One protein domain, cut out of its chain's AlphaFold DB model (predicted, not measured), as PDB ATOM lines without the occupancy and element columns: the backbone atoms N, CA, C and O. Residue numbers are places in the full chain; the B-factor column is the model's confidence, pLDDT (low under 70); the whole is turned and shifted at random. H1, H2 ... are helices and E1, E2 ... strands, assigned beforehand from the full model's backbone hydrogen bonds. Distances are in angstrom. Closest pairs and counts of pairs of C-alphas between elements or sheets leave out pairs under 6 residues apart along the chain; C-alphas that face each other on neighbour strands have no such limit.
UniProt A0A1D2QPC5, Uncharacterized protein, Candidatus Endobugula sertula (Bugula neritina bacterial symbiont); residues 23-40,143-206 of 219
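This is residues 23 to 40 and 143 to 206 of the 219 residues of an uncharacterized protein of Candidatus Endobugula sertula (Bugula neritina bacterial symbiont) (UniProt A0A1D2QPC5). A long, twisted antiparallel sheet has helix H1 lying along one face, mainly over strand E4. The stretch after E4 folds back beside it, where residues 191 to 192 pair antiparallel with 180 to 181, and leads to the short helices H2 and H3. The 82 printed residues, of mixed class, hold H1, E1, E2, E3, E4, H2, H3 in chain order, in two layers, H1 on one face of the sheet E1 - E4 - E3 - E2. The elongated outline spans 44 by 24 by 20 A, only just compact, close to loose, with a radius of gyration of the C-alphas of 13.9 A.

Inner strands E3, residues 155 to 166, and E4, residues 172 to 182, form an antiparallel hairpin at 168 degrees, with N 160 and O 178 2.8 A apart. Edge strand E2, residues 143 to 150, forms an antiparallel hairpin with E3, with N 146 and O 159 2.9 A apart; E2, E3 and E4 make a meander, each the antiparallel neighbour of the one before. Edge strand E1, residues 35 to 38, is antiparallel to E4, with N 37 and O 175 2.8 A apart. H1, residues 23 to 33, is on the sheet at a height of 9.0 A, over E4 and, only just, with 3 C-alphas, over E3; its closest C-alpha pair with E4 is Cys 30 and Tyr 179, 6.4 A. It runs along the strands, at 3 degrees to E4 on the local plane. H2, residues 193 to 196, touches H1, the closest C-alphas being Cys 30 and Cys 193, 5.7 A. H3, residues 203 to 206, only grazes the sheet. In H1, 6 of 7 O i to N i+4 pairs are within hydrogen-bond range; H2 and H3 are too short for such a pair.

H1 begins at C-alpha 23 (1.610, -34.481, -34.756) and is 16.0 A long. E1 measures 10.2 A, E2 23.1 A, E3 35.8 A and E4 29.1 A. H2 and H3 have four residues each, and H3 ends at C-alpha 206 (-20.102, -29.060, -35.714).

The C-alphas farthest apart, Asn 152 and Leu 168, are 44.5 A apart. Residues 41 to 142 are not printed, and C-alphas 40 and 143 are 18.5 A apart across the cut. Of the links printed whole, none is long. No printed residue is under 70 in pLDDT.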
ATOM      1  N   LEU A  23       2.847 -33.858 -34.261       94.50
ATOM      2  CA  LEU A  23       1.610 -34.481 -34.756       94.50
ATOM      3  C   LEU A  23       1.053 -35.496 -33.758       94.50
ATOM      4  O   LEU A  23      -0.152 -35.500 -33.507       94.50
ATOM      5  N   ALA A  24       1.919 -36.297 -33.135       94.75
ATOM      6  CA  ALA A  24       1.516 -37.188 -32.050       94.75
ATOM      7  C   ALA A  24       0.937 -36.392 -30.867       94.75
ATOM      8  O   ALA A  24      -0.111 -36.740 -30.321       94.75
ATOM      9  N   ARG A  25       1.564 -35.261 -30.518       95.75
ATOM     10  CA  ARG A  25       1.064 -34.366 -29.471       95.75
ATOM     11  C   ARG A  25      -0.257 -33.701 -29.855       95.75
ATOM     12  O   ARG A  25      -1.131 -33.601 -28.996       95.75
ATOM     13  N   LEU A  26      -0.427 -33.279 -31.111       96.88
ATOM     14  CA  LEU A  26      -1.708 -32.773 -31.611       96.88
ATOM     15  C   LEU A  26      -2.796 -33.832 -31.443       96.88
ATOM     16  O   LEU A  26      -3.846 -33.523 -30.891       96.88
ATOM     17  N   LYS A  27      -2.531 -35.074 -31.864       97.44
ATOM     18  CA  LYS A  27      -3.476 -36.184 -31.716       97.44
ATOM     19  C   LYS A  27      -3.894 -36.376 -30.259       97.44
ATOM     20  O   LYS A  27      -5.088 -36.384 -29.979       97.44
ATOM     21  N   ALA A  28      -2.934 -36.417 -29.336       97.44
ATOM     22  CA  ALA A  28      -3.217 -36.553 -27.907       97.44
ATOM     23  C   ALA A  28      -4.064 -35.393 -27.345       97.44
ATOM     24  O   ALA A  28      -4.938 -35.612 -26.511       97.44
ATOM     25  N   LEU A  29      -3.834 -34.154 -27.800       97.81
ATOM     26  CA  LEU A  29      -4.675 -33.010 -27.429       97.81
ATOM     27  C   LEU A  29      -6.097 -33.152 -27.983       97.81
ATOM     28  O   LEU A  29      -7.057 -32.899 -27.264       97.81
ATOM     29  N   CYS A  30      -6.237 -33.586 -29.236       98.06
ATOM     30  CA  CYS A  30      -7.546 -33.794 -29.842       98.06
ATOM     31  C   CYS A  30      -8.344 -34.884 -29.113       98.06
ATOM     32  O   CYS A  30      -9.517 -34.691 -28.816       98.06
ATOM     33  N   GLU A  31      -7.708 -36.004 -28.773       98.06
ATOM     34  CA  GLU A  31      -8.346 -37.110 -28.046       98.06
ATOM     35  C   GLU A  31      -8.740 -36.746 -26.613       98.06
ATOM     36  O   GLU A  31      -9.674 -37.335 -26.075       98.06
ATOM     37  N   LYS A  32      -8.061 -35.767 -26.007       97.81
ATOM     38  CA  LYS A  32      -8.368 -35.306 -24.655       97.81
ATOM     39  C   LYS A  32      -9.736 -34.625 -24.570       97.81
ATOM     40  O   LYS A  32     -10.494 -34.926 -23.654       97.81
ATOM     41  N   ASP A  33     -10.009 -33.656 -25.444       97.56
ATOM     42  CA  ASP A  33     -11.204 -32.806 -25.321       97.56
ATOM     43  C   ASP A  33     -11.662 -32.104 -26.616       97.56
ATOM     44  O   ASP A  33     -12.514 -31.219 -26.541       97.56
ATOM     45  N   ALA A  34     -11.142 -32.452 -27.800       97.62
ATOM     46  CA  ALA A  34     -11.657 -31.861 -29.037       97.62
ATOM     47  C   ALA A  34     -13.023 -32.438 -29.424       97.62
ATOM     48  O   ALA A  34     -13.313 -33.616 -29.220       97.62
ATOM     49  N   GLY A  35     -13.835 -31.607 -30.073       96.62
ATOM     50  CA  GLY A  35     -15.176 -31.965 -30.514       96.62
ATOM     51  C   GLY A  35     -16.233 -31.033 -29.943       96.62
ATOM     52  O   GLY A  35     -15.936 -29.913 -29.528       96.62
ATOM     53  N   VAL A  36     -17.480 -31.496 -29.985       97.12
ATOM     54  CA  VAL A  36     -18.658 -30.750 -29.538       97.12
ATOM     55  C   VAL A  36     -19.155 -31.342 -28.225       97.12
ATOM     56  O   VAL A  36     -19.276 -32.558 -28.090       97.12
ATOM     57  N   THR A  37     -19.475 -30.482 -27.266       97.81
ATOM     58  CA  THR A  37     -20.193 -30.836 -26.042       97.81
ATOM     59  C   THR A  37     -21.450 -29.983 -25.963       97.81
ATOM     60  O   THR A  37     -21.355 -28.759 -25.991       97.81
ATOM     61  N   ILE A  38     -22.614 -30.622 -25.857       97.44
ATOM     62  CA  ILE A  38     -23.911 -29.962 -25.664       97.44
ATOM     63  C   ILE A  38     -24.401 -30.363 -24.275       97.44
ATOM     64  O   ILE A  38     -24.678 -31.537 -24.044       97.44
ATOM     65  N   HIS A  39     -24.453 -29.410 -23.344       97.50
ATOM     66  CA  HIS A  39     -24.946 -29.650 -21.985       97.50
ATOM     67  C   HIS A  39     -26.475 -29.645 -21.949       97.50
ATOM     68  O   HIS A  39     -27.080 -30.495 -21.301       97.50
ATOM     69  N   ARG A  40     -27.094 -28.716 -22.686       97.25
ATOM     70  CA  ARG A  40     -28.540 -28.665 -22.932       97.25
ATOM     71  C   ARG A  40     -28.834 -28.012 -24.279       97.25
ATOM     72  O   ARG A  40     -27.989 -27.306 -24.822       97.25
ATOM     73  N   SER A 143     -16.132 -16.831 -28.677       94.81
ATOM     74  CA  SER A 143     -14.920 -17.604 -28.938       94.81
ATOM     75  C   SER A 143     -13.740 -17.162 -28.085       94.81
ATOM     76  O   SER A 143     -13.601 -15.993 -27.730       94.81
ATOM     77  N   ASN A 144     -12.832 -18.097 -27.842       96.06
ATOM     78  CA  ASN A 144     -11.526 -17.857 -27.261       96.06
ATOM     79  C   ASN A 144     -10.471 -18.659 -28.033       96.06
ATOM     80  O   ASN A 144     -10.712 -19.778 -28.486       96.06
ATOM     81  N   SER A 145      -9.268 -18.112 -28.171       95.94
ATOM     82  CA  SER A 145      -8.145 -18.809 -28.790       95.94
ATOM     83  C   SER A 145      -6.896 -18.617 -27.951       95.94
ATOM     84  O   SER A 145      -6.480 -17.493 -27.687       95.94
ATOM     85  N   LYS A 146      -6.225 -19.720 -27.628       97.81
ATOM     86  CA  LYS A 146      -4.918 -19.715 -26.968       97.81
ATOM     87  C   LYS A 146      -3.884 -20.356 -27.877       97.81
ATOM     88  O   LYS A 146      -4.078 -21.485 -28.317       97.81
ATOM     89  N   ALA A 147      -2.785 -19.655 -28.124       96.75
ATOM     90  CA  ALA A 147      -1.625 -20.197 -28.820       96.75
ATOM     91  C   ALA A 147      -0.460 -20.399 -27.843       96.75
ATOM     92  O   ALA A 147      -0.332 -19.664 -26.863       96.75
ATOM     93  N   TRP A 148       0.369 -21.408 -28.088       96.88
ATOM     94  CA  TRP A 148       1.614 -21.621 -27.355       96.88
ATOM     95  C   TRP A 148       2.647 -22.316 -28.232       96.88
ATOM     96  O   TRP A 148       2.315 -23.085 -29.134       96.88
ATOM     97  N   PHE A 149       3.917 -22.056 -27.945       94.00
ATOM     98  CA  PHE A 149       5.021 -22.662 -28.673       94.00
ATOM     99  C   PHE A 149       5.411 -24.028 -28.101       94.00
ATOM    100  O   PHE A 149       5.228 -24.296 -26.912       94.00
ATOM    101  N   TYR A 150       5.986 -24.879 -28.949       87.50
ATOM    102  CA  TYR A 150       6.486 -26.205 -28.596       87.50
ATOM    103  C   TYR A 150       7.901 -26.435 -29.149       87.50
ATOM    104  O   TYR A 150       8.261 -25.912 -30.209       87.50
ATOM    105  N   GLY A 151       8.717 -27.194 -28.411       81.06
ATOM    106  CA  GLY A 151      10.123 -27.447 -28.737       81.06
ATOM    107  C   GLY A 151      10.961 -26.164 -28.750       81.06
ATOM    108  O   GLY A 151      10.855 -25.326 -27.855       81.06
ATOM    109  N   ASN A 152      11.752 -25.971 -29.810       75.69
ATOM    110  CA  ASN A 152      12.671 -24.833 -29.988       75.69
ATOM    111  C   ASN A 152      11.970 -23.494 -30.302       75.69
ATOM    112  O   ASN A 152      12.544 -22.632 -30.958       75.69
ATOM    113  N   ARG A 153      10.711 -23.322 -29.886       81.50
ATOM    114  CA  ARG A 153       9.868 -22.144 -30.160       81.50
ATOM    115  C   ARG A 153       9.579 -21.860 -31.639       81.50
ATOM    116  O   ARG A 153       9.101 -20.783 -31.973       81.50
ATOM    117  N   ILE A 154       9.836 -22.825 -32.517       86.69
ATOM    118  CA  ILE A 154       9.537 -22.711 -33.950       86.69
ATOM    119  C   ILE A 154       8.102 -23.158 -34.227       86.69
ATOM    120  O   ILE A 154       7.434 -22.575 -35.073       86.69
ATOM    121  N   SER A 155       7.618 -24.177 -33.518       92.56
ATOM    122  CA  SER A 155       6.299 -24.749 -33.765       92.56
ATOM    123  C   SER A 155       5.248 -24.171 -32.821       92.56
ATOM    124  O   SER A 155       5.516 -23.971 -31.638       92.56
ATOM    125  N   GLU A 156       4.048 -23.927 -33.341       95.69
ATOM    126  CA  GLU A 156       2.917 -23.352 -32.609       95.69
ATOM    127  C   GLU A 156       1.787 -24.375 -32.506       95.69
ATOM    128  O   GLU A 156       1.389 -24.986 -33.499       95.69
ATOM    129  N   PHE A 157       1.228 -24.515 -31.310       97.25
ATOM    130  CA  PHE A 157      -0.093 -25.084 -31.102       97.25
ATOM    131  C   PHE A 157      -1.098 -23.972 -30.868       97.25
ATOM    132  O   PHE A 157      -0.795 -22.963 -30.231       97.25
ATOM    133  N   ARG A 158      -2.326 -24.197 -31.320       97.88
ATOM    134  CA  ARG A 158      -3.467 -23.334 -31.049       97.88
ATOM    135  C   ARG A 158      -4.633 -24.174 -30.574       97.88
ATOM    136  O   ARG A 158      -4.973 -25.165 -31.210       97.88
ATOM    137  N   ARG A 159      -5.255 -23.756 -29.476       97.94
ATOM    138  CA  ARG A 159      -6.557 -24.231 -29.015       97.94
ATOM    139  C   ARG A 159      -7.573 -23.141 -29.304       97.94
ATOM    140  O   ARG A 159      -7.446 -22.048 -28.755       97.94
ATOM    141  N   SER A 160      -8.560 -23.454 -30.125       97.56
ATOM    142  CA  SER A 160      -9.718 -22.604 -30.366       97.56
ATOM    143  C   SER A 160     -10.918 -23.217 -29.669       97.56
ATOM    144  O   SER A 160     -11.226 -24.390 -29.876       97.56
ATOM    145  N   GLU A 161     -11.578 -22.420 -28.849       97.31
ATOM    146  CA  GLU A 161     -12.811 -22.767 -28.170       97.31
ATOM    147  C   GLU A 161     -13.891 -21.799 -28.619       97.31
ATOM    148  O   GLU A 161     -13.669 -20.598 -28.720       97.31
ATOM    149  N   VAL A 162     -15.054 -22.343 -28.919       96.19
ATOM    150  CA  VAL A 162     -16.243 -21.600 -29.294       96.19
ATOM    151  C   VAL A 162     -17.361 -22.113 -28.413       96.19
ATOM    152  O   VAL A 162     -17.441 -23.323 -28.205       96.19
ATOM    153  N   TYR A 163     -18.212 -21.249 -27.884       97.31
ATOM    154  CA  TYR A 163     -19.261 -21.683 -26.971       97.31
ATOM    155  C   TYR A 163     -20.539 -20.871 -27.111       97.31
ATOM    156  O   TYR A 163     -20.521 -19.717 -27.531       97.31
ATOM    157  N   ILE A 164     -21.647 -21.522 -26.761       98.06
ATOM    158  CA  ILE A 164     -22.936 -20.878 -26.538       98.06
ATOM    159  C   ILE A 164     -23.070 -20.632 -25.047       98.06
ATOM    160  O   ILE A 164     -22.981 -21.584 -24.264       98.06
ATOM    161  N   LYS A 165     -23.288 -19.381 -24.666       98.06
ATOM    162  CA  LYS A 165     -23.453 -18.965 -23.276       98.06
ATOM    163  C   LYS A 165     -24.846 -18.378 -23.064       98.06
ATOM    164  O   LYS A 165     -25.369 -17.678 -23.922       98.06
ATOM    165  N   ASP A 166     -25.444 -18.685 -21.924       97.94
ATOM    166  CA  ASP A 166     -26.648 -18.027 -21.427       97.94
ATOM    167  C   ASP A 166     -26.249 -16.718 -20.737       97.94
ATOM    168  O   ASP A 166     -25.516 -16.707 -19.745       97.94
ATOM    169  N   ASN A 167     -26.682 -15.593 -21.294       96.81
ATOM    170  CA  ASN A 167     -26.318 -14.263 -20.819       96.81
ATOM    171  C   ASN A 167     -26.972 -13.918 -19.477       96.81
ATOM    172  O   ASN A 167     -26.444 -13.063 -18.765       96.81
ATOM    173  N   LEU A 168     -28.076 -14.577 -19.102       95.94
ATOM    174  CA  LEU A 168     -28.777 -14.290 -17.852       95.94
ATOM    175  C   LEU A 168     -28.009 -14.829 -16.639       95.94
ATOM    176  O   LEU A 168     -27.854 -14.131 -15.640       95.94
ATOM    177  N   ASN A 169     -27.522 -16.068 -16.723       96.25
ATOM    178  CA  ASN A 169     -26.871 -16.765 -15.607       96.25
ATOM    179  C   ASN A 169     -25.368 -17.022 -15.831       96.25
ATOM    180  O   ASN A 169     -24.688 -17.553 -14.955       96.25
ATOM    181  N   SER A 170     -24.831 -16.626 -16.987       96.00
ATOM    182  CA  SER A 170     -23.452 -16.869 -17.413       96.00
ATOM    183  C   SER A 170     -23.038 -18.338 -17.572       96.00
ATOM    184  O   SER A 170     -21.844 -18.645 -17.568       96.00
ATOM    185  N   GLU A 171     -23.992 -19.242 -17.764       97.81
ATOM    186  CA  GLU A 171     -23.753 -20.669 -17.968       97.81
ATOM    187  C   GLU A 171     -23.309 -20.979 -19.410       97.81
ATOM    188  O   GLU A 171     -23.873 -20.461 -20.372       97.81
ATOM    189  N   ILE A 172     -22.327 -21.870 -19.582       97.94
ATOM    190  CA  ILE A 172     -21.977 -22.421 -20.900       97.94
ATOM    191  C   ILE A 172     -22.934 -23.570 -21.223       97.94
ATOM    192  O   ILE A 172     -22.892 -24.622 -20.593       97.94
ATOM    193  N   ILE A 173     -23.756 -23.386 -22.251       97.94
ATOM    194  CA  ILE A 173     -24.752 -24.365 -22.702       97.94
ATOM    195  C   ILE A 173     -24.124 -25.403 -23.628       97.94
ATOM    196  O   ILE A 173     -24.454 -26.587 -23.590       97.94
ATOM    197  N   SER A 174     -23.218 -24.967 -24.496       98.00
ATOM    198  CA  SER A 174     -22.503 -25.867 -25.389       98.00
ATOM    199  C   SER A 174     -21.155 -25.282 -25.756       98.00
ATOM    200  O   SER A 174     -20.963 -24.068 -25.699       98.00
ATOM    201  N   LYS A 175     -20.224 -26.141 -26.150       97.88
ATOM    202  CA  LYS A 175     -18.903 -25.729 -26.608       97.88
ATOM    203  C   LYS A 175     -18.390 -26.622 -27.722       97.88
ATOM    204  O   LYS A 175     -18.698 -27.809 -27.790       97.88
ATOM    205  N   TYR A 176     -17.558 -26.039 -28.564       97.81
ATOM    206  CA  TYR A 176     -16.745 -26.707 -29.557       97.81
ATOM    207  C   TYR A 176     -15.280 -26.371 -29.294       97.81
ATOM    208  O   TYR A 176     -14.901 -25.200 -29.247       97.81
ATOM    209  N   ILE A 177     -14.451 -27.400 -29.138       98.25
ATOM    210  CA  ILE A 177     -13.007 -27.262 -28.953       98.25
ATOM    211  C   ILE A 177     -12.311 -27.860 -30.168       98.25
ATOM    212  O   ILE A 177     -12.599 -28.982 -30.589       98.25
ATOM    213  N   SER A 178     -11.344 -27.126 -30.709       97.69
ATOM    214  CA  SER A 178     -10.447 -27.636 -31.739       97.69
ATOM    215  C   SER A 178      -9.007 -27.243 -31.468       97.69
ATOM    216  O   SER A 178      -8.723 -26.182 -30.907       97.69
ATOM    217  N   TYR A 179      -8.095 -28.105 -31.903       98.31
ATOM    218  CA  TYR A 179      -6.668 -27.840 -31.868       98.31
ATOM    219  C   TYR A 179      -6.107 -27.774 -33.277       98.31
ATOM    220  O   TYR A 179      -6.556 -28.487 -34.184       98.31
ATOM    221  N   SER A 180      -5.083 -26.946 -33.440       97.81
ATOM    222  CA  SER A 180      -4.206 -26.985 -34.595       97.81
ATOM    223  C   SER A 180      -2.741 -26.898 -34.192       97.81
ATOM    224  O   SER A 180      -2.392 -26.405 -33.119       97.81
ATOM    225  N   TYR A 181      -1.890 -27.430 -35.057       96.81
ATOM    226  CA  TYR A 181      -0.445 -27.452 -34.927       96.81
ATOM    227  C   TYR A 181       0.181 -26.934 -36.216       96.81
ATOM    228  O   TYR A 181      -0.147 -27.405 -37.305       96.81
ATOM    229  N   ASN A 182       1.104 -25.990 -36.102       95.88
ATOM    230  CA  ASN A 182       1.896 -25.497 -37.214       95.88
ATOM    231  C   ASN A 182       3.382 -25.694 -36.906       95.88
ATOM    232  O   ASN A 182       3.918 -25.065 -35.996       95.88
ATOM    233  N   LYS A 183       4.054 -26.555 -37.681       93.25
ATOM    234  CA  LYS A 183       5.476 -26.873 -37.484       93.25
ATOM    235  C   LYS A 183       6.368 -25.639 -37.645       93.25
ATOM    236  O   LYS A 183       7.331 -25.500 -36.897       93.25
ATOM    237  N   LYS A 184       6.045 -24.767 -38.606       92.44
ATOM    238  CA  LYS A 184       6.775 -23.532 -38.908       92.44
ATOM    239  C   LYS A 184       5.790 -22.443 -39.380       92.44
ATOM    240  O   LYS A 184       5.549 -22.320 -40.586       92.44
ATOM    241  N   PRO A 185       5.189 -21.667 -38.456       92.00
ATOM    242  CA  PRO A 185       4.298 -20.559 -38.792       92.00
ATOM    243  C   PRO A 185       4.917 -19.624 -39.839       92.00
ATOM    244  O   PRO A 185       6.114 -19.356 -39.812       92.00
ATOM    245  N   GLY A 186       4.111 -19.191 -40.812       91.75
ATOM    246  CA  GLY A 186       4.564 -18.394 -41.962       91.75
ATOM    247  C   GLY A 186       5.171 -19.199 -43.119       91.75
ATOM    248  O   GLY A 186       5.281 -18.675 -44.221       91.75
ATOM    249  N   HIS A 187       5.510 -20.476 -42.909       93.06
ATOM    250  CA  HIS A 187       6.127 -21.330 -43.935       93.06
ATOM    251  C   HIS A 187       5.387 -22.648 -44.179       93.06
ATOM    252  O   HIS A 187       5.554 -23.257 -45.233       93.06
ATOM    253  N   SER A 188       4.576 -23.107 -43.225       91.88
ATOM    254  CA  SER A 188       3.728 -24.288 -43.376       91.88
ATOM    255  C   SER A 188       2.274 -24.004 -43.019       91.88
ATOM    256  O   SER A 188       1.963 -23.116 -42.221       91.88
ATOM    257  N   SER A 189       1.376 -24.795 -43.607       93.94
ATOM    258  CA  SER A 189      -0.042 -24.786 -43.247       93.94
ATOM    259  C   SER A 189      -0.266 -25.520 -41.921       93.94
ATOM    260  O   SER A 189       0.334 -26.581 -41.712       93.94
ATOM    261  N   PRO A 190      -1.137 -25.004 -41.038       95.62
ATOM    262  CA  PRO A 190      -1.497 -25.705 -39.816       95.62
ATOM    263  C   PRO A 190      -2.225 -27.022 -40.127       95.62
ATOM    264  O   PRO A 190      -2.991 -27.122 -41.086       95.62
ATOM    265  N   LYS A 191      -2.005 -28.034 -39.290       96.38
ATOM    266  CA  LYS A 191      -2.772 -29.283 -39.248       96.38
ATOM    267  C   LYS A 191      -3.745 -29.214 -38.080       96.38
ATOM    268  O   LYS A 191      -3.339 -28.854 -36.982       96.38
ATOM    269  N   SER A 192      -5.010 -29.533 -38.305       97.19
ATOM    270  CA  SER A 192      -6.073 -29.509 -37.292       97.19
ATOM    271  C   SER A 192      -6.534 -30.917 -36.916       97.19
ATOM    272  O   SER A 192      -6.262 -31.870 -37.648       97.19
ATOM    273  N   CYS A 193      -7.278 -31.051 -35.814       97.25
ATOM    274  CA  CYS A 193      -7.845 -32.335 -35.375       97.25
ATOM    275  C   CYS A 193      -8.601 -33.079 -36.490       97.25
ATOM    276  O   CYS A 193      -8.349 -34.254 -36.738       97.25
ATOM    277  N   ASN A 194      -9.472 -32.386 -37.227       95.00
ATOM    278  CA  ASN A 194     -10.260 -32.987 -38.309       95.00
ATOM    279  C   ASN A 194      -9.427 -33.356 -39.553       95.00
ATOM    280  O   ASN A 194      -9.883 -34.135 -40.387       95.00
ATOM    281  N   ALA A 195      -8.226 -32.787 -39.703       94.06
ATOM    282  CA  ALA A 195      -7.308 -33.127 -40.788       94.06
ATOM    283  C   ALA A 195      -6.471 -34.375 -40.470       94.06
ATOM    284  O   ALA A 195      -6.061 -35.074 -41.394       94.06
ATOM    285  N   ILE A 196      -6.210 -34.644 -39.185       94.25
ATOM    286  CA  ILE A 196      -5.488 -35.846 -38.749       94.25
ATOM    287  C   ILE A 196      -6.428 -37.042 -38.568       94.25
ATOM    288  O   ILE A 196      -6.069 -38.153 -38.941       94.25
ATOM    289  N   GLU A 197      -7.641 -36.828 -38.052       94.69
ATOM    290  CA  GLU A 197      -8.635 -37.880 -37.850       94.69
ATOM    291  C   GLU A 197     -10.042 -37.363 -38.167       94.69
ATOM    292  O   GLU A 197     -10.534 -36.416 -37.553       94.69
ATOM    293  N   LYS A 198     -10.734 -38.040 -39.090       93.31
ATOM    294  CA  LYS A 198     -12.078 -37.648 -39.556       93.31
ATOM    295  C   LYS A 198     -13.159 -37.687 -38.466       93.31
ATOM    296  O   LYS A 198     -14.227 -37.123 -38.673       93.31
ATOM    297  N   LYS A 199     -12.898 -38.350 -37.329       95.06
ATOM    298  CA  LYS A 199     -13.836 -38.448 -36.197       95.06
ATOM    299  C   LYS A 199     -14.091 -37.095 -35.525       95.06
ATOM    300  O   LYS A 199     -15.153 -36.894 -34.949       95.06
ATOM    301  N   PHE A 200     -13.132 -36.169 -35.603       95.00
ATOM    302  CA  PHE A 200     -13.300 -34.832 -35.049       95.00
ATOM    303  C   PHE A 200     -14.042 -33.946 -36.053       95.00
ATOM    304  O   PHE A 200     -13.552 -33.767 -37.174       95.00
ATOM    305  N   PRO A 201     -15.193 -33.360 -35.684       92.44
ATOM    306  CA  PRO A 201     -15.892 -32.452 -36.574       92.44
ATOM    307  C   PRO A 201     -15.045 -31.199 -36.811       92.44
ATOM    308  O   PRO A 201     -14.369 -30.695 -35.918       92.44
ATOM    309  N   SER A 202     -15.106 -30.669 -38.029       92.75
ATOM    310  CA  SER A 202     -14.725 -29.281 -38.290       92.75
ATOM    311  C   SER A 202     -15.731 -28.317 -37.652       92.75
ATOM    312  O   SER A 202     -16.868 -28.702 -37.374       92.75
ATOM    313  N   TYR A 203     -15.364 -27.042 -37.536       87.12
ATOM    314  CA  TYR A 203     -16.281 -25.992 -37.087       87.12
ATOM    315  C   TYR A 203     -17.572 -25.945 -37.931       87.12
ATOM    316  O   TYR A 203     -18.676 -25.936 -37.392       87.12
ATOM    317  N   ALA A 204     -17.448 -26.020 -39.261       86.19
ATOM    318  CA  ALA A 204     -18.597 -25.983 -40.171       86.19
ATOM    319  C   ALA A 204     -19.534 -27.194 -40.003       86.19
ATOM    320  O   ALA A 204     -20.748 -27.069 -40.137       86.19
ATOM    321  N   THR A 205     -18.976 -28.370 -39.707       87.19
ATOM    322  CA  THR A 205     -19.754 -29.602 -39.498       87.19
ATOM    323  C   THR A 205     -20.292 -29.731 -38.078       87.19
ATOM    324  O   THR A 205     -21.288 -30.415 -37.886       87.19
ATOM    325  N   ALA A 206     -19.655 -29.080 -37.101       88.81
ATOM    326  CA  ALA A 206     -20.102 -29.060 -35.714       88.81
ATOM    327  C   ALA A 206     -21.464 -28.370 -35.563       88.81
ATOM    328  O   ALA A 206     -22.233 -28.770 -34.698       88.81
TER     329      ALA A 206